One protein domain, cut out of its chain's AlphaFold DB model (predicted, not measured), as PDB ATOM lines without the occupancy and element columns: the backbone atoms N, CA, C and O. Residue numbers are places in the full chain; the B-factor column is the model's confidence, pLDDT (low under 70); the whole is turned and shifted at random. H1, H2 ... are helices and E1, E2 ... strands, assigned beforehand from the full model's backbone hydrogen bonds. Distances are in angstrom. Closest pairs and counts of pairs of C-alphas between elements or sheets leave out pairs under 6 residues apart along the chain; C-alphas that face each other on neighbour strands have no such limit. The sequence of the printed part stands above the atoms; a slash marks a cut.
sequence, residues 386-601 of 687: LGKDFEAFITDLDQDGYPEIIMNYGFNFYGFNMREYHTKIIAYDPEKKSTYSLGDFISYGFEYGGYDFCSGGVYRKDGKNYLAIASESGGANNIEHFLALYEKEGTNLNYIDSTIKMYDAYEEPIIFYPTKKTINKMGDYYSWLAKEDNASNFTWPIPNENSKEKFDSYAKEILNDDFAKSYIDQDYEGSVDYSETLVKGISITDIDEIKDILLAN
ATOM      1  N   LEU A 386     -11.164  47.230 -56.220       62.16
ATOM      2  CA  LEU A 386      -9.920  46.509 -55.949       62.16
ATOM      3  C   LEU A 386      -9.726  45.320 -56.902       62.16
ATOM      4  O   LEU A 386      -8.694  44.650 -56.842       62.16
ATOM      5  N   GLY A 387     -10.678  45.081 -57.807       66.81
ATOM      6  CA  GLY A 387     -10.661  43.991 -58.766       66.81
ATOM      7  C   GLY A 387     -11.784  42.987 -58.532       66.81
ATOM      8  O   GLY A 387     -12.659  43.155 -57.690       66.81
ATOM      9  N   LYS A 388     -11.773  41.922 -59.328       70.56
ATOM     10  CA  LYS A 388     -12.761  40.844 -59.246       70.56
ATOM     11  C   LYS A 388     -12.417  39.880 -58.113       70.56
ATOM     12  O   LYS A 388     -11.247  39.560 -57.922       70.56
ATOM     13  N   ASP A 389     -13.444  39.416 -57.414       75.81
ATOM     14  CA  ASP A 389     -13.367  38.459 -56.317       75.81
ATOM     15  C   ASP A 389     -13.079  37.056 -56.868       75.81
ATOM     16  O   ASP A 389     -13.977  36.269 -57.174       75.81
ATOM     17  N   PHE A 390     -11.794  36.810 -57.124       83.75
ATOM     18  CA  PHE A 390     -11.267  35.572 -57.679       83.75
ATOM     19  C   PHE A 390      -9.937  35.226 -57.011       83.75
ATOM     20  O   PHE A 390      -8.993  36.020 -57.009       83.75
ATOM     21  N   GLU A 391      -9.830  33.990 -56.543       87.06
ATOM     22  CA  GLU A 391      -8.587  33.412 -56.050       87.06
ATOM     23  C   GLU A 391      -8.437  31.968 -56.532       87.06
ATOM     24  O   GLU A 391      -9.416  31.260 -56.771       87.06
ATOM     25  N   ALA A 392      -7.196  31.506 -56.672       90.81
ATOM     26  CA  ALA A 392      -6.916  30.126 -57.026       90.81
ATOM     27  C   ALA A 392      -5.771  29.517 -56.217       90.81
ATOM     28  O   ALA A 392      -4.807  30.186 -55.851       90.81
ATOM     29  N   PHE A 393      -5.837  28.206 -56.018       92.62
ATOM     30  CA  PHE A 393      -4.746  27.380 -55.516       92.62
ATOM     31  C   PHE A 393      -4.331  26.384 -56.589       92.62
ATOM     32  O   PHE A 393      -5.181  25.823 -57.283       92.62
ATOM     33  N   ILE A 394      -3.027  26.139 -56.700       92.75
ATOM     34  CA  ILE A 394      -2.460  25.126 -57.592       92.75
ATOM     35  C   ILE A 394      -1.813  24.071 -56.708       92.75
ATOM     36  O   ILE A 394      -0.899  24.379 -55.942       92.75
ATOM     37  N   THR A 395      -2.277  22.833 -56.801       92.62
ATOM     38  CA  THR A 395      -1.717  21.733 -56.015       92.62
ATOM     39  C   THR A 395      -1.879  20.419 -56.744       92.62
ATOM     40  O   THR A 395      -2.767  20.294 -57.567       92.62
ATOM     41  N   ASP A 396      -1.051  19.439 -56.428       91.44
ATOM     42  CA  ASP A 396      -1.256  18.059 -56.848       91.44
ATOM     43  C   ASP A 396      -1.821  17.264 -55.656       91.44
ATOM     44  O   ASP A 396      -1.121  17.035 -54.659       91.44
ATOM     45  N   LEU A 397      -3.120  16.953 -55.699       91.12
ATOM     46  CA  LEU A 397      -3.842  16.351 -54.575       91.12
ATOM     47  C   LEU A 397      -3.433  14.890 -54.335       91.12
ATOM     48  O   LEU A 397      -3.290  14.492 -53.178       91.12
ATOM     49  N   ASP A 398      -3.220  14.107 -55.395       88.81
ATOM     50  CA  ASP A 398      -2.847  12.684 -55.326       88.81
ATOM     51  C   ASP A 398      -1.401  12.391 -55.767       88.81
ATOM     52  O   ASP A 398      -0.978  11.233 -55.750       88.81
ATOM     53  N   GLN A 399      -0.611  13.436 -56.037       84.94
ATOM     54  CA  GLN A 399       0.815  13.381 -56.384       84.94
ATOM     55  C   GLN A 399       1.085  12.642 -57.706       84.94
ATOM     56  O   GLN A 399       2.112  11.972 -57.851       84.94
ATOM     57  N   ASP A 400       0.166  12.758 -58.670       83.12
ATOM     58  CA  ASP A 400       0.244  12.095 -59.977       83.12
ATOM     59  C   ASP A 400       1.087  12.863 -61.023       83.12
ATOM     60  O   ASP A 400       1.396  12.329 -62.095       83.12
ATOM     61  N   GLY A 401       1.527  14.084 -60.698       80.81
ATOM     62  CA  GLY A 401       2.300  14.975 -61.563       80.81
ATOM     63  C   GLY A 401       1.462  15.976 -62.366       80.81
ATOM     64  O   GLY A 401       2.043  16.798 -63.086       80.81
ATOM     65  N   TYR A 402       0.130  15.937 -62.258       85.81
ATOM     66  CA  TYR A 402      -0.804  16.835 -62.934       85.81
ATOM     67  C   TYR A 402      -1.618  17.631 -61.906       85.81
ATOM     68  O   TYR A 402      -2.539  17.101 -61.296       85.81
ATOM     69  N   PRO A 403      -1.343  18.933 -61.728       90.44
ATOM     70  CA  PRO A 403      -1.940  19.684 -60.632       90.44
ATOM     71  C   PRO A 403      -3.429  19.956 -60.831       90.44
ATOM     72  O   PRO A 403      -3.862  20.377 -61.901       90.44
ATOM     73  N   GLU A 404      -4.214  19.863 -59.776       92.50
ATOM     74  CA  GLU A 404      -5.513  20.504 -59.677       92.50
ATOM     75  C   GLU A 404      -5.396  22.022 -59.549       92.50
ATOM     76  O   GLU A 404      -4.461  22.571 -58.956       92.50
ATOM     77  N   ILE A 405      -6.417  22.703 -60.069       92.62
ATOM     78  CA  ILE A 405      -6.635  24.125 -59.823       92.62
ATOM     79  C   ILE A 405      -7.958  24.275 -59.080       92.62
ATOM     80  O   ILE A 405      -9.016  23.918 -59.606       92.62
ATOM     81  N   ILE A 406      -7.875  24.781 -57.852       92.31
ATOM     82  CA  ILE A 406      -9.014  25.080 -56.980       92.31
ATOM     83  C   ILE A 406      -9.275  26.572 -57.116       92.31
ATOM     84  O   ILE A 406      -8.433  27.362 -56.711       92.31
ATOM     85  N   MET A 407     -10.392  26.955 -57.715       88.88
ATOM     86  CA  MET A 407     -10.767  28.348 -57.949       88.88
ATOM     87  C   MET A 407     -11.907  28.720 -57.010       88.88
ATOM     88  O   MET A 407     -12.928  28.030 -57.024       88.88
ATOM     89  N   ASN A 408     -11.760  29.810 -56.263       86.25
ATOM     90  CA  ASN A 408     -12.861  30.432 -55.540       86.25
ATOM     91  C   ASN A 408     -13.265  31.732 -56.222       86.25
ATOM     92  O   ASN A 408     -12.403  32.512 -56.632       86.25
ATOM     93  N   TYR A 409     -14.567  31.940 -56.372       79.25
ATOM     94  CA  TYR A 409     -15.115  33.168 -56.935       79.25
ATOM     95  C   TYR A 409     -16.580  33.360 -56.550       79.25
ATOM     96  O   TYR A 409     -17.314  32.388 -56.358       79.25
ATOM     97  N   GLY A 410     -17.012  34.618 -56.484       75.00
ATOM     98  CA  GLY A 410     -18.410  34.999 -56.290       75.00
ATOM     99  C   GLY A 410     -19.058  35.496 -57.584       75.00
ATOM    100  O   GLY A 410     -18.436  36.249 -58.328       75.00
ATOM    101  N   PHE A 411     -20.312  35.137 -57.848       69.94
ATOM    102  CA  PHE A 411     -21.152  35.763 -58.871       69.94
ATOM    103  C   PHE A 411     -22.211  36.661 -58.243       69.94
ATOM    104  O   PHE A 411     -22.846  36.294 -57.254       69.94
ATOM    105  N   ASN A 412     -22.438  37.817 -58.865       63.84
ATOM    106  CA  ASN A 412     -23.524  38.717 -58.509       63.84
ATOM    107  C   ASN A 412     -24.634  38.685 -59.563       63.84
ATOM    108  O   ASN A 412     -24.415  39.009 -60.736       63.84
ATOM    109  N   PHE A 413     -25.848  38.359 -59.130       58.22
ATOM    110  CA  PHE A 413     -27.035  38.362 -59.971       58.22
ATOM    111  C   PHE A 413     -27.921  39.553 -59.619       58.22
ATOM    112  O   PHE A 413     -28.935  39.420 -58.936       58.22
ATOM    113  N   TYR A 414     -27.539  40.724 -60.140       52.47
ATOM    114  CA  TYR A 414     -28.173  42.021 -59.867       52.47
ATOM    115  C   TYR A 414     -29.696  42.069 -60.090       52.47
ATOM    116  O   TYR A 414     -30.364  42.880 -59.465       52.47
ATOM    117  N   GLY A 415     -30.255  41.222 -60.962       48.25
ATOM    118  CA  GLY A 415     -31.706  41.153 -61.195       48.25
ATOM    119  C   GLY A 415     -32.489  40.367 -60.135       48.25
ATOM    120  O   GLY A 415     -33.705  40.488 -60.074       48.25
ATOM    121  N   PHE A 416     -31.807  39.573 -59.304       46.38
ATOM    122  CA  PHE A 416     -32.422  38.629 -58.361       46.38
ATOM    123  C   PHE A 416     -32.000  38.862 -56.907       46.38
ATOM    124  O   PHE A 416     -32.383  38.090 -56.032       46.38
ATOM    125  N   ASN A 417     -31.195  39.898 -56.639       54.53
ATOM    126  CA  ASN A 417     -30.624  40.190 -55.318       54.53
ATOM    127  C   ASN A 417     -29.988  38.944 -54.662       54.53
ATOM    128  O   ASN A 417     -30.113  38.710 -53.455       54.53
ATOM    129  N   MET A 418     -29.323  38.138 -55.497       57.09
ATOM    130  CA  MET A 418     -28.737  36.845 -55.155       57.09
ATOM    131  C   MET A 418     -27.238  36.850 -55.455       57.09
ATOM    132  O   MET A 418     -26.792  37.365 -56.487       57.09
ATOM    133  N   ARG A 419     -26.468  36.234 -54.560       66.50
ATOM    134  CA  ARG A 419     -25.033  35.982 -54.710       66.50
ATOM    135  C   ARG A 419     -24.774  34.483 -54.713       66.50
ATOM    136  O   ARG A 419     -25.398  33.748 -53.950       66.50
ATOM    137  N   GLU A 420     -23.851  34.040 -55.555       70.19
ATOM    138  CA  GLU A 420     -23.386  32.649 -55.587       70.19
ATOM    139  C   GLU A 420     -21.892  32.606 -55.320       70.19
ATOM    140  O   GLU A 420     -21.126  33.257 -56.020       70.19
ATOM    141  N   TYR A 421     -21.469  31.817 -54.341       75.31
ATOM    142  CA  TYR A 421     -20.062  31.609 -54.025       75.31
ATOM    143  C   TYR A 421     -19.663  30.211 -54.454       75.31
ATOM    144  O   TYR A 421     -20.288  29.232 -54.046       75.31
ATOM    145  N   HIS A 422     -18.620  30.122 -55.267       77.69
ATOM    146  CA  HIS A 422     -18.154  28.877 -55.845       77.69
ATOM    147  C   HIS A 422     -16.772  28.520 -55.333       77.69
ATOM    148  O   HIS A 422     -15.876  29.356 -55.314       77.69
ATOM    149  N   THR A 423     -16.582  27.231 -55.075       83.19
ATOM    150  CA  THR A 423     -15.278  26.578 -55.082       83.19
ATOM    151  C   THR A 423     -15.287  25.505 -56.158       83.19
ATOM    152  O   THR A 423     -15.865  24.428 -55.992       83.19
ATOM    153  N   LYS A 424     -14.605  25.778 -57.268       83.50
ATOM    154  CA  LYS A 424     -14.535  24.884 -58.420       83.50
ATOM    155  C   LYS A 424     -13.162  24.256 -58.549       83.50
ATOM    156  O   LYS A 424     -12.157  24.955 -58.619       83.50
ATOM    157  N   ILE A 425     -13.130  22.934 -58.671       87.81
ATOM    158  CA  ILE A 425     -11.898  22.166 -58.809       87.81
ATOM    159  C   ILE A 425     -11.849  21.568 -60.207       87.81
ATOM    160  O   ILE A 425     -12.745  20.819 -60.617       87.81
ATOM    161  N   ILE A 426     -10.789  21.896 -60.939       87.00
ATOM    162  CA  ILE A 426     -10.505  21.332 -62.259       87.00
ATOM    163  C   ILE A 426      -9.216  20.518 -62.218       87.00
ATOM    164  O   ILE A 426      -8.220  20.943 -61.637       87.00
ATOM    165  N   ALA A 427      -9.243  19.367 -62.879       88.25
ATOM    166  CA  ALA A 427      -8.095  18.491 -63.079       88.25
ATOM    167  C   ALA A 427      -7.878  18.241 -64.572       88.25
ATOM    168  O   ALA A 427      -8.771  18.484 -65.393       88.25
ATOM    169  N   TYR A 428      -6.701  17.738 -64.930       86.38
ATOM    170  CA  TYR A 428      -6.336  17.405 -66.300       86.38
ATOM    171  C   TYR A 428      -6.250  15.900 -66.494       86.38
ATOM    172  O   TYR A 428      -5.625  15.186 -65.722       86.38
ATOM    173  N   ASP A 429      -6.875  15.426 -67.565       84.00
ATOM    174  CA  ASP A 429      -6.753  14.053 -68.030       84.00
ATOM    175  C   ASP A 429      -5.678  14.011 -69.135       84.00
ATOM    176  O   ASP A 429      -5.930  14.499 -70.250       84.00
ATOM    177  N   PRO A 430      -4.481  13.455 -68.864       81.25
ATOM    178  CA  PRO A 430      -3.394  13.405 -69.840       81.25
ATOM    179  C   PRO A 430      -3.675  12.490 -71.029       81.25
ATOM    180  O   PRO A 430      -3.156  12.739 -72.121       81.25
ATOM    181  N   GLU A 431      -4.523  11.474 -70.866       83.06
ATOM    182  CA  GLU A 431      -4.894  10.575 -71.958       83.06
ATOM    183  C   GLU A 431      -5.850  11.271 -72.930       83.06
ATOM    184  O   GLU A 431      -5.652  11.229 -74.150       83.06
ATOM    185  N   LYS A 432      -6.870  11.956 -72.398       79.88
ATOM    186  CA  LYS A 432      -7.860  12.692 -73.206       79.88
ATOM    187  C   LYS A 432      -7.378  14.070 -73.653       79.88
ATOM    188  O   LYS A 432      -7.986  14.665 -74.545       79.88
ATOM    189  N   LYS A 433      -6.286  14.567 -73.068       78.38
ATOM    190  CA  LYS A 433      -5.731  15.909 -73.286       78.38
ATOM    191  C   LYS A 433      -6.752  17.019 -73.031       78.38
ATOM    192  O   LYS A 433      -6.821  18.002 -73.770       78.38
ATOM    193  N   SER A 434      -7.554  16.854 -71.987       75.44
ATOM    194  CA  SER A 434      -8.658  17.751 -71.645       75.44
ATOM    195  C   SER A 434      -8.786  17.903 -70.138       75.44
ATOM    196  O   SER A 434      -8.492  16.969 -69.398       75.44
ATOM    197  N   THR A 435      -9.284  19.048 -69.690       80.44
ATOM    198  CA  THR A 435      -9.685  19.234 -68.297       80.44
ATOM    199  C   THR A 435     -11.053  18.616 -68.023       80.44
ATOM    200  O   THR A 435     -11.895  18.498 -68.917       80.44
ATOM    201  N   TYR A 436     -11.284  18.239 -66.771       74.56
ATOM    202  CA  TYR A 436     -12.580  17.835 -66.243       74.56
ATOM    203  C   TYR A 436     -12.787  18.467 -64.864       74.56
ATOM    204  O   TYR A 436     -11.828  18.833 -64.185       74.56
ATOM    205  N   SER A 437     -14.046  18.645 -64.463       76.56
ATOM    206  CA  SER A 437     -14.368  19.125 -63.118       76.56
ATOM    207  C   SER A 437     -14.342  17.947 -62.147       76.56
ATOM    208  O   SER A 437     -15.025  16.951 -62.384       76.56
ATOM    209  N   LEU A 438     -13.546  18.069 -61.083       75.94
ATOM    210  CA  LEU A 438     -13.555  17.142 -59.945       75.94
ATOM    211  C   LEU A 438     -14.720  17.441 -58.994       75.94
ATOM    212  O   LEU A 438     -15.286  16.530 -58.399       75.94
ATOM    213  N   GLY A 439     -15.086  18.717 -58.876       73.00
ATOM    214  CA  GLY A 439     -16.213  19.185 -58.082       73.00
ATOM    215  C   GLY A 439     -16.474  20.675 -58.296       73.00
ATOM    216  O   GLY A 439     -15.591  21.414 -58.739       73.00
ATOM    217  N   ASP A 440     -17.699  21.090 -57.991       74.31
ATOM    218  CA  ASP A 440     -18.144  22.484 -57.954       74.31
ATOM    219  C   ASP A 440     -19.016  22.619 -56.702       74.31
ATOM    220  O   ASP A 440     -20.111  22.053 -56.635       74.31
ATOM    221  N   PHE A 441     -18.464  23.245 -55.666       73.12
ATOM    222  CA  PHE A 441     -19.148  23.480 -54.403       73.12
ATOM    223  C   PHE A 441     -19.730  24.882 -54.415       73.12
ATOM    224  O   PHE A 441     -19.017  25.833 -54.730       73.12
ATOM    225  N   ILE A 442     -21.013  25.004 -54.088       70.50
ATOM    226  CA  ILE A 442     -21.763  26.241 -54.279       70.50
ATOM    227  C   ILE A 442     -22.477  26.592 -52.975       70.50
ATOM    228  O   ILE A 442     -23.141  25.734 -52.391       70.50
ATOM    229  N   SER A 443     -22.347  27.846 -52.543       67.38
ATOM    230  CA  SER A 443     -23.178  28.456 -51.500       67.38
ATOM    231  C   SER A 443     -23.957  29.637 -52.081       67.38
ATOM    232  O   SER A 443     -23.481  30.312 -52.996       67.38
ATOM    233  N   TYR A 444     -25.162  29.873 -51.567       63.50
ATOM    234  CA  TYR A 444     -26.079  30.912 -52.033       63.50
ATOM    235  C   TYR A 444     -26.308  31.925 -50.924       63.50
ATOM    236  O   TYR A 444     -26.558  31.515 -49.793       63.50
ATOM    237  N   GLY A 445     -26.309  33.212 -51.272       57.06
ATOM    238  CA  GLY A 445     -26.737  34.268 -50.364       57.06
ATOM    239  C   GLY A 445     -27.782  35.206 -50.944       57.06
ATOM    240  O   GLY A 445     -27.776  35.505 -52.140       57.06
ATOM    241  N   PHE A 446     -28.680  35.678 -50.079       53.25
ATOM    242  CA  PHE A 446     -29.765  36.606 -50.413       53.25
ATOM    243  C   PHE A 446     -29.580  37.934 -49.669       53.25
ATOM    244  O   PHE A 446     -29.227  37.945 -48.491       53.25
ATOM    245  N   GLU A 447     -29.893  39.067 -50.313       46.66
ATOM    246  CA  GLU A 447     -29.718  40.412 -49.721       46.66
ATOM    247  C   GLU A 447     -30.421  40.636 -48.365       46.66
ATOM    248  O   GLU A 447     -30.043  41.547 -47.631       46.66
ATOM    249  N   TYR A 448     -31.431  39.834 -48.006       41.59
ATOM    250  CA  TYR A 448     -32.248  40.057 -46.805       41.59
ATOM    251  C   TYR A 448     -31.846  39.248 -45.560       41.59
ATOM    252  O   TYR A 448     -32.548  39.304 -44.549       41.59
ATOM    253  N   GLY A 449     -30.693  38.576 -45.565       41.47
ATOM    254  CA  GLY A 449     -30.066  38.136 -44.319       41.47
ATOM    255  C   GLY A 449     -29.072  37.002 -44.503       41.47
ATOM    256  O   GLY A 449     -29.492  35.905 -44.854       41.47
ATOM    257  N   GLY A 450     -27.809  37.269 -44.155       48.47
ATOM    258  CA  GLY A 450     -26.731  36.279 -44.054       48.47
ATOM    259  C   GLY A 450     -25.382  36.749 -44.598       48.47
ATOM    260  O   GLY A 450     -25.344  37.488 -45.579       48.47
ATOM    261  N   TYR A 451     -24.281  36.338 -43.958       55.44
ATOM    262  CA  TYR A 451     -22.930  36.385 -44.531       55.44
ATOM    263  C   TYR A 451     -22.646  35.019 -45.173       55.44
ATOM    264  O   TYR A 451     -22.024  34.157 -44.565       55.44
ATOM    265  N   ASP A 452     -23.153  34.780 -46.381       67.06
ATOM    266  CA  ASP A 452     -22.957  33.490 -47.050       67.06
ATOM    267  C   ASP A 452     -21.620  33.468 -47.799       67.06
ATOM    268  O   ASP A 452     -21.273  34.432 -48.481       67.06
ATOM    269  N   PHE A 453     -20.862  32.375 -47.690       74.88
ATOM    270  CA  PHE A 453     -19.669  32.163 -48.511       74.88
ATOM    271  C   PHE A 453     -19.356  30.680 -48.733       74.88
ATOM    272  O   PHE A 453     -19.796  29.791 -47.995       74.88
ATOM    273  N   CYS A 454     -18.545  30.410 -49.754       77.25
ATOM    274  CA  CYS A 454     -17.902  29.123 -49.998       77.25
ATOM    275  C   CYS A 454     -16.469  29.382 -50.461       77.25
ATOM    276  O   CYS A 454     -16.255  30.078 -51.451       77.25
ATOM    277  N   SER A 455     -15.495  28.829 -49.747       85.50
ATOM    278  CA  SER A 455     -14.087  28.899 -50.122       85.50
ATOM    279  C   SER A 455     -13.426  27.555 -49.884       85.50
ATOM    280  O   SER A 455     -13.651  26.891 -48.870       85.50
ATOM    281  N   GLY A 456     -12.586  27.148 -50.823       88.75
ATOM    282  CA  GLY A 456     -11.762  25.968 -50.699       88.75
ATOM    283  C   GLY A 456     -10.294  26.270 -50.849       88.75
ATOM    284  O   GLY A 456      -9.879  27.278 -51.407       88.75
ATOM    285  N   GLY A 457      -9.487  25.342 -50.371       91.56
ATOM    286  CA  GLY A 457      -8.046  25.415 -50.476       91.56
ATOM    287  C   GLY A 457      -7.416  24.082 -50.122       91.56
ATOM    288  O   GLY A 457      -8.071  23.039 -50.115       91.56
ATOM    289  N   VAL A 458      -6.122  24.115 -49.828       91.81
ATOM    290  CA  VAL A 458      -5.329  22.902 -49.626       91.81
ATOM    291  C   VAL A 458      -4.923  22.781 -48.170       91.81
ATOM    292  O   VAL A 458      -4.167  23.605 -47.655       91.81
ATOM    293  N   TYR A 459      -5.364  21.708 -47.526       91.50
ATOM    294  CA  TYR A 459      -4.948  21.348 -46.178       91.50
ATOM    295  C   TYR A 459      -4.006  20.145 -46.232       91.50
ATOM    296  O   TYR A 459      -4.372  19.074 -46.708       91.50
ATOM    297  N   ARG A 460      -2.768  20.314 -45.754       87.50
ATOM    298  CA  ARG A 460      -1.774  19.235 -45.729       87.50
ATOM    299  C   ARG A 460      -1.745  18.583 -44.353       87.50
ATOM    300  O   ARG A 460      -1.468  19.252 -43.360       87.50
ATOM    301  N   LYS A 461      -1.954  17.269 -44.306       87.44
ATOM    302  CA  LYS A 461      -1.877  16.470 -43.079       87.44
ATOM    303  C   LYS A 461      -1.299  15.099 -43.390       87.44
ATOM    304  O   LYS A 461      -1.603  14.518 -44.425       87.44
ATOM    305  N   ASP A 462      -0.434  14.597 -42.514       85.38
ATOM    306  CA  ASP A 462       0.148  13.252 -42.623       85.38
ATOM    307  C   ASP A 462       0.839  12.977 -43.976       85.38
ATOM    308  O   ASP A 462       0.802  11.870 -44.507       85.38
ATOM    309  N   GLY A 463       1.465  14.008 -44.558       81.00
ATOM    310  CA  GLY A 463       2.149  13.921 -45.855       81.00
ATOM    311  C   GLY A 463       1.227  13.911 -47.082       81.00
ATOM    312  O   GLY A 463       1.735  13.852 -48.200       81.00
ATOM    313  N   LYS A 464      -0.093  14.015 -46.887       88.19
ATOM    314  CA  LYS A 464      -1.106  14.092 -47.945       88.19
ATOM    315  C   LYS A 464      -1.680  15.497 -48.078       88.19
ATOM    316  O   LYS A 464      -1.741  16.243 -47.096       88.19
ATOM    317  N   ASN A 465      -2.122  15.829 -49.285       91.50
ATOM    318  CA  ASN A 465      -2.866  17.048 -49.572       91.50
ATOM    319  C   ASN A 465      -4.363  16.702 -49.605       91.50
ATOM    320  O   ASN A 465      -4.782  15.820 -50.345       91.50
ATOM    321  N   TYR A 466      -5.159  17.389 -48.794       92.81
ATOM    322  CA  TYR A 466      -6.613  17.290 -48.790       92.81
ATOM    323  C   TYR A 466      -7.201  18.575 -49.357       92.81
ATOM    324  O   TYR A 466      -6.722  19.675 -49.061       92.81
ATOM    325  N   LEU A 467      -8.277  18.439 -50.123       93.00
ATOM    326  CA  LEU A 467      -9.130  19.568 -50.454       93.00
ATOM    327  C   LEU A 467      -9.928  19.929 -49.200       93.00
ATOM    328  O   LEU A 467     -10.733  19.127 -48.723       93.00
ATOM    329  N   ALA A 468      -9.692  21.120 -48.668       92.81
ATOM    330  CA  ALA A 468     -10.466  21.668 -47.568       92.81
ATOM    331  C   ALA A 468     -11.509  22.629 -48.113       92.81
ATOM    332  O   ALA A 468     -11.177  23.474 -48.939       92.81
ATOM    333  N   ILE A 469     -12.741  22.511 -47.631       87.94
ATOM    334  CA  ILE A 469     -13.832  23.412 -47.978       87.94
ATOM    335  C   ILE A 469     -14.394  24.028 -46.705       87.94
ATOM    336  O   ILE A 469     -14.718  23.306 -45.761       87.94
ATOM    337  N   ALA A 470     -14.509  25.348 -46.707       86.69
ATOM    338  CA  ALA A 470     -15.157  26.150 -45.692       86.69
ATOM    339  C   ALA A 470     -16.379  26.830 -46.300       86.69
ATOM    340  O   ALA A 470     -16.301  27.415 -47.380       86.69
ATOM    341  N   SER A 471     -17.505  26.754 -45.608       79.81
ATOM    342  CA  SER A 471     -18.716  27.431 -46.040       79.81
ATOM    343  C   SER A 471     -19.474  27.980 -44.848       79.81
ATOM    344  O   SER A 471     -19.526  27.358 -43.784       79.81
ATOM    345  N   GLU A 472     -20.062  29.146 -45.061       76.75
ATOM    346  CA  GLU A 472     -21.071  29.729 -44.198       76.75
ATOM    347  C   GLU A 472     -22.373  29.816 -44.979       76.75
ATOM    348  O   GLU A 472     -22.372  30.186 -46.161       76.75
ATOM    349  N   SER A 473     -23.464  29.435 -44.324       68.25
ATOM    350  CA  SER A 473     -24.803  29.554 -44.883       68.25
ATOM    351  C   SER A 473     -25.807  29.946 -43.809       68.25
ATOM    352  O   SER A 473     -25.854  29.307 -42.756       68.25
ATOM    353  N   GLY A 474     -26.664  30.924 -44.090       59.94
ATOM    354  CA  GLY A 474     -27.841  31.229 -43.282       59.94
ATOM    355  C   GLY A 474     -28.003  32.706 -42.924       59.94
ATOM    356  O   GLY A 474     -27.123  33.524 -43.152       59.94
ATOM    357  N   GLY A 475     -29.166  33.056 -42.364       52.88
ATOM    358  CA  GLY A 475     -29.578  34.443 -42.136       52.88
ATOM    359  C   GLY A 475     -29.472  34.937 -40.697       52.88
ATOM    360  O   GLY A 475     -29.003  34.232 -39.810       52.88
ATOM    361  N   ALA A 476     -29.982  36.151 -40.446       50.66
ATOM    362  CA  ALA A 476     -29.836  36.897 -39.185       50.66
ATOM    363  C   ALA A 476     -30.200  36.130 -37.892       50.66
ATOM    364  O   ALA A 476     -29.782  36.542 -36.815       50.66
ATOM    365  N   ASN A 477     -30.954  35.028 -37.993       51.78
ATOM    366  CA  ASN A 477     -31.387  34.219 -36.854       51.78
ATOM    367  C   ASN A 477     -30.928  32.748 -36.894       51.78
ATOM    368  O   ASN A 477     -31.218  32.023 -35.952       51.78
ATOM    369  N   ASN A 478     -30.250  32.292 -37.953       61.69
ATOM    370  CA  ASN A 478     -29.767  30.914 -38.094       61.69
ATOM    371  C   ASN A 478     -28.539  30.903 -39.007       61.69
ATOM    372  O   ASN A 478     -28.708  30.998 -40.219       61.69
ATOM    373  N   ILE A 479     -27.336  30.792 -38.440       69.56
ATOM    374  CA  ILE A 479     -26.080  30.726 -39.204       69.56
ATOM    375  C   ILE A 479     -25.470  29.336 -39.024       69.56
ATOM    376  O   ILE A 479     -25.377  28.815 -37.909       69.56
ATOM    377  N   GLU A 480     -25.038  28.742 -40.126       74.81
ATOM    378  CA  GLU A 480     -24.373  27.451 -40.174       74.81
ATOM    379  C   GLU A 480     -22.952  27.637 -40.693       74.81
ATOM    380  O   GLU A 480     -22.735  28.208 -41.755       74.81
ATOM    381  N   HIS A 481     -21.981  27.114 -39.951       81.06
ATOM    382  CA  HIS A 481     -20.593  27.054 -40.380       81.06
ATOM    383  C   HIS A 481     -20.197  25.611 -40.626       81.06
ATOM    384  O   HIS A 481     -20.351  24.750 -39.749       81.06
ATOM    385  N   PHE A 482     -19.622  25.371 -41.793       82.31
ATOM    386  CA  PHE A 482     -19.242  24.060 -42.270       82.31
ATOM    387  C   PHE A 482     -17.763  24.026 -42.648       82.31
ATOM    388  O   PHE A 482     -17.264  24.904 -43.349       82.31
ATOM    389  N   LEU A 483     -17.067  22.977 -42.210       88.75
ATOM    390  CA  LEU A 483     -15.714  22.650 -42.656       88.75
ATOM    391  C   LEU A 483     -15.671  21.176 -43.060       88.75
ATOM    392  O   LEU A 483     -16.079  20.316 -42.277       88.75
ATOM    393  N   ALA A 484     -15.141  20.868 -44.242       89.00
ATOM    394  CA  ALA A 484     -14.935  19.494 -44.699       89.00
ATOM    395  C   ALA A 484     -13.594  19.275 -45.375       89.00
ATOM    396  O   ALA A 484     -13.003  20.190 -45.943       89.00
ATOM    397  N   LEU A 485     -13.172  18.014 -45.344       92.50
ATOM    398  CA  LEU A 485     -11.994  17.507 -46.019       92.50
ATOM    399  C   LEU A 485     -12.387  16.436 -47.034       92.50
ATOM    400  O   LEU A 485     -13.171  15.527 -46.734       92.50
ATOM    401  N   TYR A 486     -11.781  16.526 -48.210       91.50
ATOM    402  CA  TYR A 486     -11.905  15.553 -49.283       91.50
ATOM    403  C   TYR A 486     -10.520  15.077 -49.726       91.50
ATOM    404  O   TYR A 486      -9.563  15.852 -49.765       91.50
ATOM    405  N   GLU A 487     -10.425  13.800 -50.077       92.31
ATOM    406  CA  GLU A 487      -9.246  13.186 -50.692       92.31
ATOM    407  C   GLU A 487      -9.563  12.877 -52.157       92.31
ATOM    408  O   GLU A 487     -10.633  12.346 -52.466       92.31
ATOM    409  N   LYS A 488      -8.653  13.227 -53.070       89.75
ATOM    410  CA  LYS A 488      -8.762  12.825 -54.474       89.75
ATOM    411  C   LYS A 488      -8.313  11.371 -54.604       89.75
ATOM    412  O   LYS A 488      -7.230  11.010 -54.156       89.75
ATOM    413  N   GLU A 489      -9.124  10.557 -55.268       84.75
ATOM    414  CA  GLU A 489      -8.739   9.216 -55.706       84.75
ATOM    415  C   GLU A 489      -9.061   9.057 -57.195       84.75
ATOM    416  O   GLU A 489     -10.211   8.835 -57.596       84.75
ATOM    417  N   GLY A 490      -8.030   9.191 -58.036       82.00
ATOM    418  CA  GLY A 490      -8.185   9.187 -59.486       82.00
ATOM    419  C   GLY A 490      -9.078  10.342 -59.940       82.00
ATOM    420  O   GLY A 490      -8.776  11.502 -59.697       82.00
ATOM    421  N   THR A 491     -10.201  10.043 -60.595       80.38
ATOM    422  CA  THR A 491     -11.101  11.084 -61.125       80.38
ATOM    423  C   THR A 491     -12.196  11.522 -60.149       80.38
ATOM    424  O   THR A 491     -13.127  12.202 -60.574       80.38
ATOM    425  N   ASN A 492     -12.154  11.090 -58.884       79.94
ATOM    426  CA  ASN A 492     -13.208  11.349 -57.900       79.94
ATOM    427  C   ASN A 492     -12.670  12.080 -56.666       79.94
ATOM    428  O   ASN A 492     -11.523  11.884 -56.271       79.94
ATOM    429  N   LEU A 493     -13.538  12.865 -56.021       82.44
ATOM    430  CA  LEU A 493     -13.318  13.410 -54.682       82.44
ATOM    431  C   LEU A 493     -14.112  12.594 -53.660       82.44
ATOM    432  O   LEU A 493     -15.339  12.517 -53.730       82.44
ATOM    433  N   ASN A 494     -13.410  12.007 -52.697       87.06
ATOM    434  CA  ASN A 494     -13.996  11.231 -51.616       87.06
ATOM    435  C   ASN A 494     -14.066  12.068 -50.342       87.06
ATOM    436  O   ASN A 494     -13.077  12.659 -49.917       87.06
ATOM    437  N   TYR A 495     -15.235  12.092 -49.705       88.06
ATOM    438  CA  TYR A 495     -15.403  12.701 -48.389       88.06
ATOM    439  C   TYR A 495     -14.614  11.933 -47.322       88.06
ATOM    440  O   TYR A 495     -14.770  10.717 -47.200       88.06
ATOM    441  N   ILE A 496     -13.824  12.657 -46.526       90.25
ATOM    442  CA  ILE A 496     -13.026  12.093 -45.432       90.25
ATOM    443  C   ILE A 496     -13.668  12.388 -44.083       90.25
ATOM    444  O   ILE A 496     -13.984  11.468 -43.327       90.25
ATOM    445  N   ASP A 497     -13.852  13.667 -43.771       91.31
ATOM    446  CA  ASP A 497     -14.405  14.108 -42.496       91.31
ATOM    447  C   ASP A 497     -14.944  15.541 -42.606       91.31
ATOM    448  O   ASP A 497     -14.605  16.287 -43.527       91.31
ATOM    449  N   SER A 498     -15.805  15.928 -41.670       90.38
ATOM    450  CA  SER A 498     -16.341  17.284 -41.561       90.38
ATOM    451  C   SER A 498     -16.643  17.663 -40.119       90.38
ATOM    452  O   SER A 498     -16.630  16.843 -39.195       90.38
ATOM    453  N   THR A 499     -16.934  18.938 -39.926       90.62
ATOM    454  CA  THR A 499     -17.453  19.492 -38.686       90.62
ATOM    455  C   THR A 499     -18.423  20.621 -39.000       90.62
ATOM    456  O   THR A 499     -18.313  21.282 -40.033       90.62
ATOM    457  N   ILE A 500     -19.402  20.801 -38.119       85.19
ATOM    458  CA  ILE A 500     -20.486  21.768 -38.297       85.19
ATOM    459  C   ILE A 500     -20.749  22.470 -36.972       85.19
ATOM    460  O   ILE A 500     -20.831  21.807 -35.934       85.19
ATOM    461  N   LYS A 501     -20.931  23.785 -37.016       85.06
ATOM    462  CA  LYS A 501     -21.432  24.598 -35.906       85.06
ATOM    463  C   LYS A 501     -22.665  25.344 -36.393       85.06
ATOM    464  O   LYS A 501     -22.601  26.007 -37.422       85.06
ATOM    465  N   MET A 502     -23.764  25.239 -35.657       79.38
ATOM    466  CA  MET A 502     -25.013  25.926 -35.976       79.38
ATOM    467  C   MET A 502     -25.401  26.866 -34.843       79.38
ATOM    468  O   MET A 502     -25.180  26.549 -33.669       79.38
ATOM    469  N   TYR A 503     -26.007  27.989 -35.213       74.00
ATOM    470  CA  TYR A 503     -26.685  28.904 -34.308       74.00
ATOM    471  C   TYR A 503     -28.186  28.861 -34.568       74.00
ATOM    472  O   TYR A 503     -28.597  28.909 -35.723       74.00
ATOM    473  N   ASP A 504     -28.979  28.809 -33.501       64.50
ATOM    474  CA  ASP A 504     -30.430  29.015 -33.547       64.50
ATOM    475  C   ASP A 504     -30.790  30.190 -32.633       64.50
ATOM    476  O   ASP A 504     -30.482  30.165 -31.435       64.50
ATOM    477  N   ALA A 505     -31.367  31.250 -33.204       55.81
ATOM    478  CA  ALA A 505     -31.730  32.467 -32.491       55.81
ATOM    479  C   ALA A 505     -33.255  32.616 -32.398       55.81
ATOM    480  O   ALA A 505     -33.903  33.298 -33.192       55.81
ATOM    481  N   TYR A 506     -33.817  32.039 -31.338       52.03
ATOM    482  CA  TYR A 506     -35.086  32.473 -30.758       52.03
ATOM    483  C   TYR A 506     -34.778  33.019 -29.351       52.03
ATOM    484  O   TYR A 506     -34.756  32.280 -28.376       52.03
ATOM    485  N   GLU A 507     -34.490  34.323 -29.264       47.66
ATOM    486  CA  GLU A 507     -34.257  35.127 -28.039       47.66
ATOM    487  C   GLU A 507     -32.899  34.969 -27.310       47.66
ATOM    488  O   GLU A 507     -32.364  35.980 -26.856       47.66
ATOM    489  N   GLU A 508     -32.283  33.782 -27.267       56.03
ATOM    490  CA  GLU A 508     -30.877  33.571 -26.854       56.03
ATOM    491  C   GLU A 508     -30.183  32.624 -27.855       56.03
ATOM    492  O   GLU A 508     -30.762  31.588 -28.185       56.03
ATOM    493  N   PRO A 509     -28.972  32.933 -28.364       60.47
ATOM    494  CA  PRO A 509     -28.320  32.102 -29.374       60.47
ATOM    495  C   PRO A 509     -27.902  30.751 -28.784       60.47
ATOM    496  O   PRO A 509     -26.962  30.661 -27.990       60.47
ATOM    497  N   ILE A 510     -28.573  29.677 -29.202       70.12
ATOM    498  CA  ILE A 510     -28.185  28.312 -28.846       70.12
ATOM    499  C   ILE A 510     -27.170  27.826 -29.879       70.12
ATOM    500  O   ILE A 510     -27.510  27.609 -31.041       70.12
ATOM    501  N   ILE A 511     -25.919  27.623 -29.452       78.12
ATOM    502  CA  ILE A 511     -24.910  26.940 -30.270       78.12
ATOM    503  C   ILE A 511     -25.080  25.437 -30.119       78.12
ATOM    504  O   ILE A 511     -25.099  24.912 -29.001       78.12
ATOM    505  N   PHE A 512     -25.088  24.719 -31.234       80.69
ATOM    506  CA  PHE A 512     -24.975  23.270 -31.201       80.69
ATOM    507  C   PHE A 512     -24.130  22.715 -32.348       80.69
ATOM    508  O   PHE A 512     -23.941  23.329 -33.395       80.69
ATOM    509  N   TYR A 513     -23.608  21.512 -32.109       86.19
ATOM    510  CA  TYR A 513     -22.705  20.792 -33.002       86.19
ATOM    511  C   TYR A 513     -23.424  19.531 -33.479       86.19
ATOM    512  O   TYR A 513     -23.409  18.503 -32.790       86.19
ATOM    513  N   PRO A 514     -24.158  19.607 -34.597       76.81
ATOM    514  CA  PRO A 514     -25.015  18.517 -35.025       76.81
ATOM    515  C   PRO A 514     -24.208  17.293 -35.469       76.81
ATOM    516  O   PRO A 514     -23.113  17.397 -36.015       76.81
ATOM    517  N   THR A 515     -24.805  16.117 -35.287       80.62
ATOM    518  CA  THR A 515     -24.360  14.865 -35.914       80.62
ATOM    519  C   THR A 515     -25.441  14.372 -36.864       80.62
ATOM    520  O   THR A 515     -26.608  14.759 -36.731       80.62
ATOM    521  N   LYS A 516     -25.114  13.416 -37.736       72.81
ATOM    522  CA  LYS A 516     -26.098  12.744 -38.603       72.81
ATOM    523  C   LYS A 516     -27.311  12.203 -37.831       72.81
ATOM    524  O   LYS A 516     -28.444  12.265 -38.301       72.81
ATOM    525  N   LYS A 517     -27.098  11.708 -36.607       68.75
ATOM    526  CA  LYS A 517     -28.169  11.213 -35.726       68.75
ATOM    527  C   LYS A 517     -29.020  12.342 -35.135       68.75
ATOM    528  O   LYS A 517     -30.203  12.123 -34.881       68.75
ATOM    529  N   THR A 518     -28.421  13.502 -34.873       66.31
ATOM    530  CA  THR A 518     -29.101  14.672 -34.298       66.31
ATOM    531  C   THR A 518     -29.963  15.368 -35.354       66.31
ATOM    532  O   THR A 518     -31.139  15.599 -35.092       66.31
ATOM    533  N   ILE A 519     -29.431  15.580 -36.565       63.81
ATOM    534  CA  ILE A 519     -30.155  16.225 -37.680       63.81
ATOM    535  C   ILE A 519     -31.378  15.404 -38.095       63.81
ATOM    536  O   ILE A 519     -32.483  15.934 -38.150       63.81
ATOM    537  N   ASN A 520     -31.230  14.084 -38.257       56.38
ATOM    538  CA  ASN A 520     -32.351  13.201 -38.610       56.38
ATOM    539  C   ASN A 520     -33.492  13.193 -37.573       56.38
ATOM    540  O   ASN A 520     -34.600  12.763 -37.882       56.38
ATOM    541  N   LYS A 521     -33.233  13.622 -36.331       50.84
ATOM    542  CA  LYS A 521     -34.252  13.750 -35.277       50.84
ATOM    543  C   LYS A 521     -34.913  15.126 -35.234       50.84
ATOM    544  O   LYS A 521     -36.009  15.226 -34.698       50.84
ATOM    545  N   MET A 522     -34.277  16.156 -35.788       52.78
ATOM    546  CA  MET A 522     -34.789  17.532 -35.883       52.78
ATOM    547  C   MET A 522     -35.701  17.737 -37.114       52.78
ATOM    548  O   MET A 522     -35.982  18.870 -37.497       52.78
ATOM    549  N   GLY A 523     -36.155  16.630 -37.719       41.53
ATOM    550  CA  GLY A 523     -36.590  16.438 -39.110       41.53
ATOM    551  C   GLY A 523     -37.773  17.225 -39.680       41.53
ATOM    552  O   GLY A 523     -38.298  16.792 -40.693       41.53
ATOM    553  N   ASP A 524     -38.149  18.374 -39.127       37.19
ATOM    554  CA  ASP A 524     -39.105  19.297 -39.757       37.19
ATOM    555  C   ASP A 524     -38.620  20.759 -39.730       37.19
ATOM    556  O   ASP A 524     -38.934  21.516 -40.647       37.19
ATOM    557  N   TYR A 525     -37.784  21.158 -38.760       41.00
ATOM    558  CA  TYR A 525     -37.353  22.558 -38.591       41.00
ATOM    559  C   TYR A 525     -36.307  23.009 -39.629       41.00
ATOM    560  O   TYR A 525     -36.280  24.172 -40.009       41.00
ATOM    561  N   TYR A 526     -35.516  22.065 -40.155       45.44
ATOM    562  CA  TYR A 526     -34.539  22.273 -41.241       45.44
ATOM    563  C   TYR A 526     -34.997  21.656 -42.583       45.44
ATOM    564  O   TYR A 526     -34.232  21.559 -43.540       45.44
ATOM    565  N   SER A 527     -36.260  21.209 -42.675       35.94
ATOM    566  CA  SER A 527     -36.800  20.451 -43.822       35.94
ATOM    567  C   SER A 527     -37.011  21.261 -45.108       35.94
ATOM    568  O   SER A 527     -37.257  20.660 -46.155       35.94
ATOM    569  N   TRP A 528     -36.842  22.588 -45.076       36.72
ATOM    570  CA  TRP A 528     -36.760  23.418 -46.288       36.72
ATOM    571  C   TRP A 528     -35.556  23.059 -47.177       36.72
ATOM    572  O   TRP A 528     -35.530  23.428 -48.342       36.72
ATOM    573  N   LEU A 529     -34.606  22.268 -46.663       37.19
ATOM    574  CA  LEU A 529     -33.418  21.800 -47.385       37.19
ATOM    575  C   LEU A 529     -33.553  20.383 -47.964       37.19
ATOM    576  O   LEU A 529     -32.674  19.921 -48.687       37.19
ATOM    577  N   ALA A 530     -34.636  19.673 -47.634       31.58
ATOM    578  CA  ALA A 530     -34.799  18.247 -47.934       31.58
ATOM    579  C   ALA A 530     -36.041  17.916 -48.780       31.58
ATOM    580  O   ALA A 530     -36.302  16.743 -49.046       31.58
ATOM    581  N   LYS A 531     -36.816  18.917 -49.213       28.31
ATOM    582  CA  LYS A 531     -37.952  18.717 -50.120       28.31
ATOM    583  C   LYS A 531     -37.615  19.219 -51.515       28.31
ATOM    584  O   LYS A 531     -37.954  20.337 -51.855       28.31
ATOM    585  N   GLU A 532     -36.974  18.360 -52.296       29.66
ATOM    586  CA  GLU A 532     -37.415  18.007 -53.649       29.66
ATOM    587  C   GLU A 532     -36.496  16.917 -54.206       29.66
ATOM    588  O   GLU A 532     -35.286  17.088 -54.353       29.66
ATOM    589  N   ASP A 533     -37.097  15.770 -54.515       29.53
ATOM    590  CA  ASP A 533     -36.471  14.521 -54.964       29.53
ATOM    591  C   ASP A 533     -35.791  14.608 -56.353       29.53
ATOM    592  O   ASP A 533     -35.707  13.607 -57.056       29.53
ATOM    593  N   ASN A 534     -35.289  15.778 -56.781       29.27
ATOM    594  CA  ASN A 534     -34.439  15.922 -57.975       29.27
ATOM    595  C   ASN A 534     -33.455  17.116 -57.984       29.27
ATOM    596  O   ASN A 534     -32.814  17.343 -59.010       29.27
ATOM    597  N   ALA A 535     -33.247  17.840 -56.879       28.78
ATOM    598  CA  ALA A 535     -32.178  18.845 -56.790       28.78
ATOM    599  C   ALA A 535     -31.691  19.003 -55.341       28.78
ATOM    600  O   ALA A 535     -32.192  19.814 -54.570       28.78
ATOM    601  N   SER A 536     -30.706  18.197 -54.946       27.38
ATOM    602  CA  SER A 536     -30.026  18.332 -53.657       27.38
ATOM    603  C   SER A 536     -29.183  19.614 -53.635       27.38
ATOM    604  O   SER A 536     -28.039  19.592 -54.078       27.38
ATOM    605  N   ASN A 537     -29.725  20.711 -53.106       31.47
ATOM    606  CA  ASN A 537     -28.948  21.926 -52.813       31.47
ATOM    607  C   ASN A 537     -28.392  21.956 -51.374       31.47
ATOM    608  O   ASN A 537     -27.796  22.947 -50.975       31.47
ATOM    609  N   PHE A 538     -28.511  20.858 -50.614       34.72
ATOM    610  CA  PHE A 538     -27.648  20.570 -49.459       34.72
ATOM    611  C   PHE A 538     -26.822  19.309 -49.736       34.72
ATOM    612  O   PHE A 538     -27.272  18.181 -49.535       34.72
ATOM    613  N   THR A 539     -25.602  19.508 -50.236       48.72
ATOM    614  CA  THR A 539     -24.621  18.464 -50.597       48.72
ATOM    615  C   THR A 539     -23.461  18.368 -49.606       48.72
ATOM    616  O   THR A 539     -22.485  17.667 -49.867       48.72
ATOM    617  N   TRP A 540     -23.546  19.034 -48.451       61.75
ATOM    618  CA  TRP A 540     -22.472  19.016 -47.464       61.75
ATOM    619  C   TRP A 540     -22.558  17.775 -46.559       61.75
ATOM    620  O   TRP A 540     -23.571  17.550 -45.890       61.75
ATOM    621  N   PRO A 541     -21.522  16.922 -46.525       67.44
ATOM    622  CA  PRO A 541     -21.551  15.680 -45.766       67.44
ATOM    623  C   PRO A 541     -21.599  15.949 -44.256       67.44
ATOM    624  O   PRO A 541     -20.669  16.502 -43.671       67.44
ATOM    625  N   ILE A 542     -22.689  15.524 -43.610       75.06
ATOM    626  CA  ILE A 542     -22.899  15.677 -42.163       75.06
ATOM    627  C   ILE A 542     -22.002  14.694 -41.390       75.06
ATOM    628  O   ILE A 542     -22.050  13.488 -41.667       75.06
ATOM    629  N   PRO A 543     -21.272  15.151 -40.356       82.56
ATOM    630  CA  PRO A 543     -20.377  14.291 -39.599       82.56
ATOM    631  C   PRO A 543     -21.121  13.246 -38.755       82.56
ATOM    632  O   PRO A 543     -22.169  13.501 -38.147       82.56
ATOM    633  N   ASN A 544     -20.541  12.046 -38.676       80.69
ATOM    634  CA  ASN A 544     -21.017  10.992 -37.774       80.69
ATOM    635  C   ASN A 544     -20.747  11.342 -36.302       80.69
ATOM    636  O   ASN A 544     -21.583  11.067 -35.441       80.69
ATOM    637  N   GLU A 545     -19.604  11.977 -36.038       87.25
ATOM    638  CA  GLU A 545     -19.179  12.464 -34.727       87.25
ATOM    639  C   GLU A 545     -18.795  13.937 -34.834       87.25
ATOM    640  O   GLU A 545     -18.031  14.327 -35.722       87.25
ATOM    641  N   ASN A 546     -19.328  14.753 -33.926       91.19
ATOM    642  CA  ASN A 546     -19.112  16.190 -33.917       91.19
ATOM    643  C   ASN A 546     -19.098  16.724 -32.480       91.19
ATOM    644  O   ASN A 546     -19.792  16.191 -31.612       91.19
ATOM    645  N   SER A 547     -18.298  17.757 -32.235       91.62
ATOM    646  CA  SER A 547     -18.201  18.442 -30.948       91.62
ATOM    647  C   SER A 547     -17.595  19.833 -31.130       91.62
ATOM    648  O   SER A 547     -17.000  20.129 -32.170       91.62
ATOM    649  N   LYS A 548     -17.687  20.662 -30.086       92.38
ATOM    650  CA  LYS A 548     -17.012  21.961 -30.045       92.38
ATOM    651  C   LYS A 548     -15.507  21.822 -30.247       92.38
ATOM    652  O   LYS A 548     -14.928  22.532 -31.054       92.38
ATOM    653  N   GLU A 549     -14.877  20.880 -29.552       94.19
ATOM    654  CA  GLU A 549     -13.430  20.666 -29.623       94.19
ATOM    655  C   GLU A 549     -12.991  20.283 -31.036       94.19
ATOM    656  O   GLU A 549     -11.974  20.779 -31.518       94.19
ATOM    657  N   LYS A 550     -13.773  19.433 -31.717       94.19
ATOM    658  CA  LYS A 550     -13.506  19.064 -33.109       94.19
ATOM    659  C   LYS A 550     -13.631  20.274 -34.032       94.19
ATOM    660  O   LYS A 550     -12.739  20.497 -34.846       94.19
ATOM    661  N   PHE A 551     -14.707  21.051 -33.897       91.94
ATOM    662  CA  PHE A 551     -14.912  22.268 -34.683       91.94
ATOM    663  C   PHE A 551     -13.782  23.283 -34.486       91.94
ATOM    664  O   PHE A 551     -13.164  23.702 -35.460       91.94
ATOM    665  N   ASP A 552     -13.445  23.600 -33.235       92.62
ATOM    666  CA  ASP A 552     -12.389  24.556 -32.900       92.62
ATOM    667  C   ASP A 552     -11.016  24.104 -33.430       92.62
ATOM    668  O   ASP A 552     -10.218  24.936 -33.864       92.62
ATOM    669  N   SER A 553     -10.721  22.795 -33.400       92.94
ATOM    670  CA  SER A 553      -9.476  22.243 -33.962       92.94
ATOM    671  C   SER A 553      -9.430  22.421 -35.477       92.94
ATOM    672  O   SER A 553      -8.454  22.948 -36.002       92.94
ATOM    673  N   TYR A 554     -10.504  22.044 -36.176       92.62
ATOM    674  CA  TYR A 554     -10.606  22.178 -37.631       92.62
ATOM    675  C   TYR A 554     -10.506  23.636 -38.074       92.62
ATOM    676  O   TYR A 554      -9.724  23.939 -38.971       92.62
ATOM    677  N   ALA A 555     -11.233  24.547 -37.422       90.44
ATOM    678  CA  ALA A 555     -11.175  25.972 -37.732       90.44
ATOM    679  C   ALA A 555      -9.741  26.511 -37.595       90.44
ATOM    680  O   ALA A 555      -9.242  27.156 -38.510       90.44
ATOM    681  N   LYS A 556      -9.030  26.172 -36.511       91.38
ATOM    682  CA  LYS A 556      -7.627  26.583 -36.316       91.38
ATOM    683  C   LYS A 556      -6.664  25.962 -37.322       91.38
ATOM    684  O   LYS A 556      -5.669  26.592 -37.669       91.38
ATOM    685  N   GLU A 557      -6.893  24.724 -37.733       90.38
ATOM    686  CA  GLU A 557      -5.993  24.002 -38.635       90.38
ATOM    687  C   GLU A 557      -6.187  24.397 -40.106       90.38
ATOM    688  O   GLU A 557      -5.208  24.456 -40.849       90.38
ATOM    689  N   ILE A 558      -7.426  24.686 -40.512       90.44
ATOM    690  CA  ILE A 558      -7.809  24.923 -41.908       90.44
ATOM    691  C   ILE A 558      -7.882  26.414 -42.231       90.44
ATOM    692  O   ILE A 558      -7.390  26.824 -43.280       90.44
ATOM    693  N   LEU A 559      -8.490  27.228 -41.367       88.62
ATOM    694  CA  LEU A 559      -8.753  28.638 -41.654       88.62
ATOM    695  C   LEU A 559      -7.590  29.525 -41.225       88.62
ATOM    696  O   LEU A 559      -6.850  29.198 -40.293       88.62
ATOM    697  N   ASN A 560      -7.446  30.668 -41.894       85.19
ATOM    698  CA  ASN A 560      -6.537  31.728 -41.468       85.19
ATOM    699  C   ASN A 560      -6.876  32.207 -40.054       85.19
ATOM    700  O   ASN A 560      -8.023  32.136 -39.624       85.19
ATOM    701  N   ASP A 561      -5.866  32.662 -39.308       82.75
ATOM    702  CA  ASP A 561      -5.991  32.848 -37.855       82.75
ATOM    703  C   ASP A 561      -7.096  33.840 -37.461       82.75
ATOM    704  O   ASP A 561      -7.730  33.652 -36.425       82.75
ATOM    705  N   ASP A 562      -7.351  34.865 -38.273       75.00
ATOM    706  CA  ASP A 562      -8.390  35.858 -37.990       75.00
ATOM    707  C   ASP A 562      -9.802  35.331 -38.298       75.00
ATOM    708  O   ASP A 562     -10.703  35.497 -37.476       75.00
ATOM    709  N   PHE A 563      -9.975  34.567 -39.380       76.81
ATOM    710  CA  PHE A 563     -11.229  33.858 -39.663       76.81
ATOM    711  C   PHE A 563     -11.491  32.707 -38.687       76.81
ATOM    712  O   PHE A 563     -12.620  32.473 -38.272       76.81
ATOM    713  N   ALA A 564     -10.449  31.995 -38.257       83.62
ATOM    714  CA  ALA A 564     -10.576  30.954 -37.246       83.62
ATOM    715  C   ALA A 564     -11.092  31.533 -35.920       83.62
ATOM    716  O   ALA A 564     -11.899  30.891 -35.253       83.62
ATOM    717  N   LYS A 565     -10.656  32.745 -35.538       78.88
ATOM    718  CA  LYS A 565     -11.171  33.441 -34.348       78.88
ATOM    719  C   LYS A 565     -12.640  33.811 -34.508       78.88
ATOM    720  O   LYS A 565     -13.404  33.479 -33.610       78.88
ATOM    721  N   SER A 566     -13.056  34.410 -35.629       72.19
ATOM    722  CA  SER A 566     -14.477  34.735 -35.853       72.19
ATOM    723  C   SER A 566     -15.366  33.482 -35.880       72.19
ATOM    724  O   SER A 566     -16.489  33.484 -35.381       72.19
ATOM    725  N   TYR A 567     -14.832  32.362 -36.370       71.69
ATOM    726  CA  TYR A 567     -15.501  31.065 -36.345       71.69
ATOM    727  C   TYR A 567     -15.592  30.447 -34.944       71.69
ATOM    728  O   TYR A 567     -16.441  29.586 -34.725       71.69
ATOM    729  N   ILE A 568     -14.754  30.834 -33.986       77.62
ATOM    730  CA  ILE A 568     -14.720  30.219 -32.649       77.62
ATOM    731  C   ILE A 568     -15.375  31.119 -31.592       77.62
ATOM    732  O   ILE A 568     -16.093  30.605 -30.731       77.62
ATOM    733  N   ASP A 569     -15.163  32.434 -31.667       67.56
ATOM    734  CA  ASP A 569     -15.593  33.416 -30.670       67.56
ATOM    735  C   ASP A 569     -16.860  34.166 -31.117       67.56
ATOM    736  O   ASP A 569     -16.879  34.827 -32.152       67.56
ATOM    737  N   GLN A 570     -17.921  34.100 -30.303       55.91
ATOM    738  CA  GLN A 570     -19.219  34.744 -30.582       55.91
ATOM    739  C   GLN A 570     -19.189  36.278 -30.507       55.91
ATOM    740  O   GLN A 570     -20.000  36.930 -31.156       55.91
ATOM    741  N   ASP A 571     -18.264  36.840 -29.727       52.56
ATOM    742  CA  ASP A 571     -18.156  38.283 -29.470       52.56
ATOM    743  C   ASP A 571     -17.111  38.960 -30.377       52.56
ATOM    744  O   ASP A 571     -16.599  40.036 -30.061       52.56
ATOM    745  N   TYR A 572     -16.717  38.316 -31.481       42.69
ATOM    746  CA  TYR A 572     -15.745  38.900 -32.399       42.69
ATOM    747  C   TYR A 572     -16.379  40.068 -33.173       42.69
ATOM    748  O   TYR A 572     -16.971  39.892 -34.232       42.69
ATOM    749  N   GLU A 573     -16.235  41.284 -32.639       40.88
ATOM    750  CA  GLU A 573     -16.705  42.544 -33.247       40.88
ATOM    751  C   GLU A 573     -15.806  43.055 -34.394       40.88
ATOM    752  O   GLU A 573     -16.013  44.153 -34.915       40.88
ATOM    753  N   GLY A 574     -14.771  42.304 -34.782       39.06
ATOM    754  CA  GLY A 574     -13.927  42.673 -35.917       39.06
ATOM    755  C   GLY A 574     -14.691  42.520 -37.231       39.06
ATOM    756  O   GLY A 574     -15.325  41.492 -37.455       39.06
ATOM    757  N   SER A 575     -14.609  43.514 -38.121       41.38
ATOM    758  CA  SER A 575     -15.092  43.365 -39.495       41.38
ATOM    759  C   SER A 575     -14.330  42.220 -40.154       41.38
ATOM    760  O   SER A 575     -13.127  42.336 -40.393       41.38
ATOM    761  N   VAL A 576     -15.014  41.106 -40.394       47.44
ATOM    762  CA  VAL A 576     -14.470  40.003 -41.178       47.44
ATOM    763  C   VAL A 576     -14.458  40.471 -42.629       47.44
ATOM    764  O   VAL A 576     -15.513  40.666 -43.230       47.44
ATOM    765  N   ASP A 577     -13.266  40.738 -43.154       48.91
ATOM    766  CA  ASP A 577     -13.090  41.099 -44.553       48.91
ATOM    767  C   ASP A 577     -13.086  39.819 -45.388       48.91
ATOM    768  O   ASP A 577     -12.064  39.158 -45.547       48.91
ATOM    769  N   TYR A 578     -14.261  39.443 -45.889       53.12
ATOM    770  CA  TYR A 578     -14.444  38.259 -46.729       53.12
ATOM    771  C   TYR A 578     -13.730  38.350 -48.091       53.12
ATOM    772  O   TYR A 578     -13.792  37.387 -48.847       53.12
ATOM    773  N   SER A 579     -13.056  39.467 -48.401       48.66
ATOM    774  CA  SER A 579     -12.170  39.571 -49.567       48.66
ATOM    775  C   SER A 579     -10.803  38.906 -49.352       48.66
ATOM    776  O   SER A 579     -10.053  38.710 -50.310       48.66
ATOM    777  N   GLU A 580     -10.460  38.546 -48.109       57.69
ATOM    778  CA  GLU A 580      -9.241  37.803 -47.808       57.69
ATOM    779  C   GLU A 580      -9.442  36.292 -47.940       57.69
ATOM    780  O   GLU A 580     -10.475  35.723 -47.582       57.69
ATOM    781  N   THR A 581      -8.390  35.614 -48.394       65.94
ATOM    782  CA  THR A 581      -8.345  34.158 -48.476       65.94
ATOM    783  C   THR A 581      -8.707  33.520 -47.136       65.94
ATOM    784  O   THR A 581      -8.056  33.753 -46.120       65.94
ATOM    785  N   LEU A 582      -9.729  32.669 -47.137       78.12
ATOM    786  CA  LEU A 582     -10.265  32.047 -45.925       78.12
ATOM    787  C   LEU A 582      -9.406  30.878 -45.437       78.12
ATOM    788  O   LEU A 582      -9.114  30.743 -44.245       78.12
ATOM    789  N   VAL A 583      -8.994  30.018 -46.367       83.50
ATOM    790  CA  VAL A 583      -8.215  28.813 -46.073       83.50
ATOM    791  C   VAL A 583      -6.728  29.154 -45.970       83.50
ATOM    792  O   VAL A 583      -6.168  29.844 -46.820       83.50
ATOM    793  N   LYS A 584      -6.042  28.611 -44.959       84.25
ATOM    794  CA  LYS A 584      -4.593  28.756 -44.775       84.25
ATOM    795  C   LYS A 584      -3.845  28.359 -46.035       84.25
ATOM    796  O   LYS A 584      -3.656  27.179 -46.324       84.25
ATOM    797  N   GLY A 585      -3.242  29.327 -46.719       81.12
ATOM    798  CA  GLY A 585      -2.783  29.081 -48.083       81.12
ATOM    799  C   GLY A 585      -1.910  30.179 -48.670       81.12
ATOM    800  O   GLY A 585      -1.806  31.257 -48.100       81.12
ATOM    801  N   ILE A 586      -1.271  29.867 -49.797       86.94
ATOM    802  CA  ILE A 586      -0.900  30.886 -50.782       86.94
ATOM    803  C   ILE A 586      -1.964  30.790 -51.868       86.94
ATOM    804  O   ILE A 586      -1.961  29.832 -52.642       86.94
ATOM    805  N   SER A 587      -2.897  31.730 -51.858       87.25
ATOM    806  CA  SER A 587      -3.819  31.962 -52.961       87.25
ATOM    807  C   SER A 587      -3.117  32.789 -54.035       87.25
ATOM    808  O   SER A 587      -2.222  33.590 -53.756       87.25
ATOM    809  N   ILE A 588      -3.510  32.569 -55.281       88.31
ATOM    810  CA  ILE A 588      -2.992  33.271 -56.444       88.31
ATOM    811  C   ILE A 588      -4.173  33.959 -57.115       88.31
ATOM    812  O   ILE A 588      -5.147  33.309 -57.489       88.31
ATOM    813  N   THR A 589      -4.084  35.274 -57.258       84.62
ATOM    814  CA  THR A 589      -5.153  36.114 -57.819       84.62
ATOM    815  C   THR A 589      -4.834  36.597 -59.236       84.62
ATOM    816  O   THR A 589      -5.730  37.011 -59.968       84.62
ATOM    817  N   ASP A 590      -3.566  36.519 -59.653       85.00
ATOM    818  CA  ASP A 590      -3.105  36.909 -60.987       85.00
ATOM    819  C   ASP A 590      -2.977  35.688 -61.909       85.00
ATOM    820  O   ASP A 590      -2.254  34.729 -61.624       85.00
ATOM    821  N   ILE A 591      -3.652  35.731 -63.058       80.50
ATOM    822  CA  ILE A 591      -3.610  34.645 -64.040       80.50
ATOM    823  C   ILE A 591      -2.233  34.495 -64.670       80.50
ATOM    824  O   ILE A 591      -1.832  33.370 -64.979       80.50
ATOM    825  N   ASP A 592      -1.503  35.592 -64.880       82.06
ATOM    826  CA  ASP A 592      -0.161  35.508 -65.451       82.06
ATOM    827  C   ASP A 592       0.787  34.772 -64.499       82.06
ATOM    828  O   ASP A 592       1.618  33.984 -64.950       82.06
ATOM    829  N   GLU A 593       0.587  34.926 -63.191       87.81
ATOM    830  CA  GLU A 593       1.306  34.162 -62.179       87.81
ATOM    831  C   GLU A 593       0.905  32.680 -62.170       87.81
ATOM    832  O   GLU A 593       1.778  31.809 -62.176       87.81
ATOM    833  N   ILE A 594      -0.397  32.368 -62.239       87.69
ATOM    834  CA  ILE A 594      -0.879  30.980 -62.359       87.69
ATOM    835  C   ILE A 594      -0.274  30.308 -63.600       87.69
ATOM    836  O   ILE A 594       0.228  29.185 -63.530       87.69
ATOM    837  N   LYS A 595      -0.284  31.004 -64.739       86.56
ATOM    838  CA  LYS A 595       0.323  30.556 -65.998       86.56
ATOM    839  C   LYS A 595       1.815  30.282 -65.825       86.56
ATOM    840  O   LYS A 595       2.265  29.214 -66.232       86.56
ATOM    841  N   ASP A 596       2.570  31.209 -65.244       86.25
ATOM    842  CA  ASP A 596       4.019  31.072 -65.082       86.25
ATOM    843  C   ASP A 596       4.387  29.901 -64.161       86.25
ATOM    844  O   ASP A 596       5.308  29.141 -64.466       86.25
ATOM    845  N   ILE A 597       3.603  29.670 -63.104       89.62
ATOM    846  CA  ILE A 597       3.752  28.493 -62.238       89.62
ATOM    847  C   ILE A 597       3.463  27.206 -63.017       89.62
ATOM    848  O   ILE A 597       4.253  26.266 -62.957       89.62
ATOM    849  N   LEU A 598       2.374  27.144 -63.790       87.56
ATOM    850  CA  LEU A 598       2.055  25.962 -64.601       87.56
ATOM    851  C   LEU A 598       3.104  25.698 -65.694       87.56
ATOM    852  O   LEU A 598       3.352  24.536 -66.018       87.56
ATOM    853  N   LEU A 599       3.722  26.749 -66.243       83.75
ATOM    854  CA  LEU A 599       4.819  26.678 -67.216       83.75
ATOM    855  C   LEU A 599       6.144  26.200 -66.607       83.75
ATOM    856  O   LEU A 599       6.993  25.685 -67.337       83.75
ATOM    857  N   ALA A 600       6.337  26.367 -65.296       86.19
ATOM    858  CA  ALA A 600       7.534  25.897 -64.603       86.19
ATOM    859  C   ALA A 600       7.619  24.361 -64.526       86.19
ATOM    860  O   ALA A 600       8.687  23.822 -64.232       86.19
ATOM    861  N   ASN A 601       6.531  23.647 -64.832       85.19
ATOM    862  CA  ASN A 601       6.554  22.197 -64.952       85.19
ATOM    863  C   ASN A 601       7.277  21.759 -66.235       85.19
ATOM    864  O   ASN A 601       6.865  22.068 -67.353       85.19
TER     865      ASN A 601
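AT A GLANCE: This is residues 386 to 601 of the 687 residues of an uncharacterized protein of Peptoniphilus harei (UniProt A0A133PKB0). Two antiparallel sheets lie face to face as a sandwich, E2 to E5 in one and E6 to E10 in the other, with their strands running nearly along the same line. The face of the larger, curled sheet that looks away from the other sheet is covered by H2, with H3 beside it as a helical hairpin, while H4 lies along E2 at the edge of the smaller sheet. The loop residues 531 to 536 stick out. The printed part has 216 residues with ten named strands, E1 to E10, then four named helices, H1 to H4; the class is mixed and the sheet orders are E2 - E3 - E4 - E5 and E6 - E7 - E8 - E9 - E10. The whole is compact, with a radius of gyration of the C-alphas of 17.8 A and spans of 56 by 39 by 36 A.

IN THESE COORDINATES: Find C-alpha 386 at (-9.920, 46.509, -55.949), where E1, residues 386 to 388, begins; it runs on into E2, residues 390 to 395, across a break of 1 residue at 67 degrees. Next come E3, residues 404 to 413, 28.0 A long, E4, residues 418 to 429, 34.2 A, and E5, residues 434 to 446, 35.4 A, which bends by 55 degrees at residue 438. At C-alpha 453, (-19.669, 32.163, -48.511), you enter E6, residues 453 to 461, 24.3 A long. E7, residues 464 to 475, spans 35.5 A and E8, residues 478 to 489, 35.0 A. E9, residues 492 to 506, is the longest strand at 40.8 A and bends by 63 degrees at residue 496; E10, residues 508 to 512, follows. The helices are H1, residues 516 to 519, H2, residues 548 to 558, 15.3 A long, H3, residues 561 to 568, and H4, residues 591 to 599, which ends at C-alpha 599, (4.819, 26.678, -67.216).

HOW THE PARTS SIT: Start with the twisted sheet E6 to E10, a meander, each strand the antiparallel neighbour of the one before. Look for N 455 and O 470, 2.9 A apart, between E6 and E7; N 469 and O 484, 2.9 A, between E7 and E8; N 483 and O 499, 3.0 A, between E8 and E9; and N 504 and O 510, 3.1 A, between E9 and E10. E2 to E5 form a second meander, also twisted, with N 393 and O 406 at 2.8 A, N 407 and O 424 at 2.8 A, and N 423 and O 441 at 2.8 A. The two sheets form a sandwich, two sheets face to face, their best planes 8 degrees apart; between E4 and E6 the closest C-alphas are those of Tyr 421 and Cys 454, 5.2 A. H2 is on the sheet E6 to E10, making two layers, with the C-alphas of Thr 499 and Phe 551 5.5 A apart as its closest pair with E9. H2 and H3 touch, the C-alphas of Ala 555 and Ala 564 being closest at 5.0 A, at a shallow tilt of 20 degrees, opposite ways. H3 only grazes that sheet, with residues 567 to 568. H4 is on the other sheet, over E2, the closest C-alphas being those of Ile 394 and Ile 594, 7.7 A. H1 is on neither sheet, and E1 pairs with no named strand. In H2, H3 and H4 every O i to N i+4 pair is within hydrogen-bond range; H1 is too short for one.

THE WHOLE: The C-alphas farthest apart, those of Glu 431 and Glu 507, are 58.3 A from each other. The printed part has no cut. The links from H1 to H2, 28 residues, and from H3 to H4, 22 residues, are long. The mean pLDDT of the printed part is 73.3; 72 residues are under 70, among them residues 517 to 541 and 569 to 581.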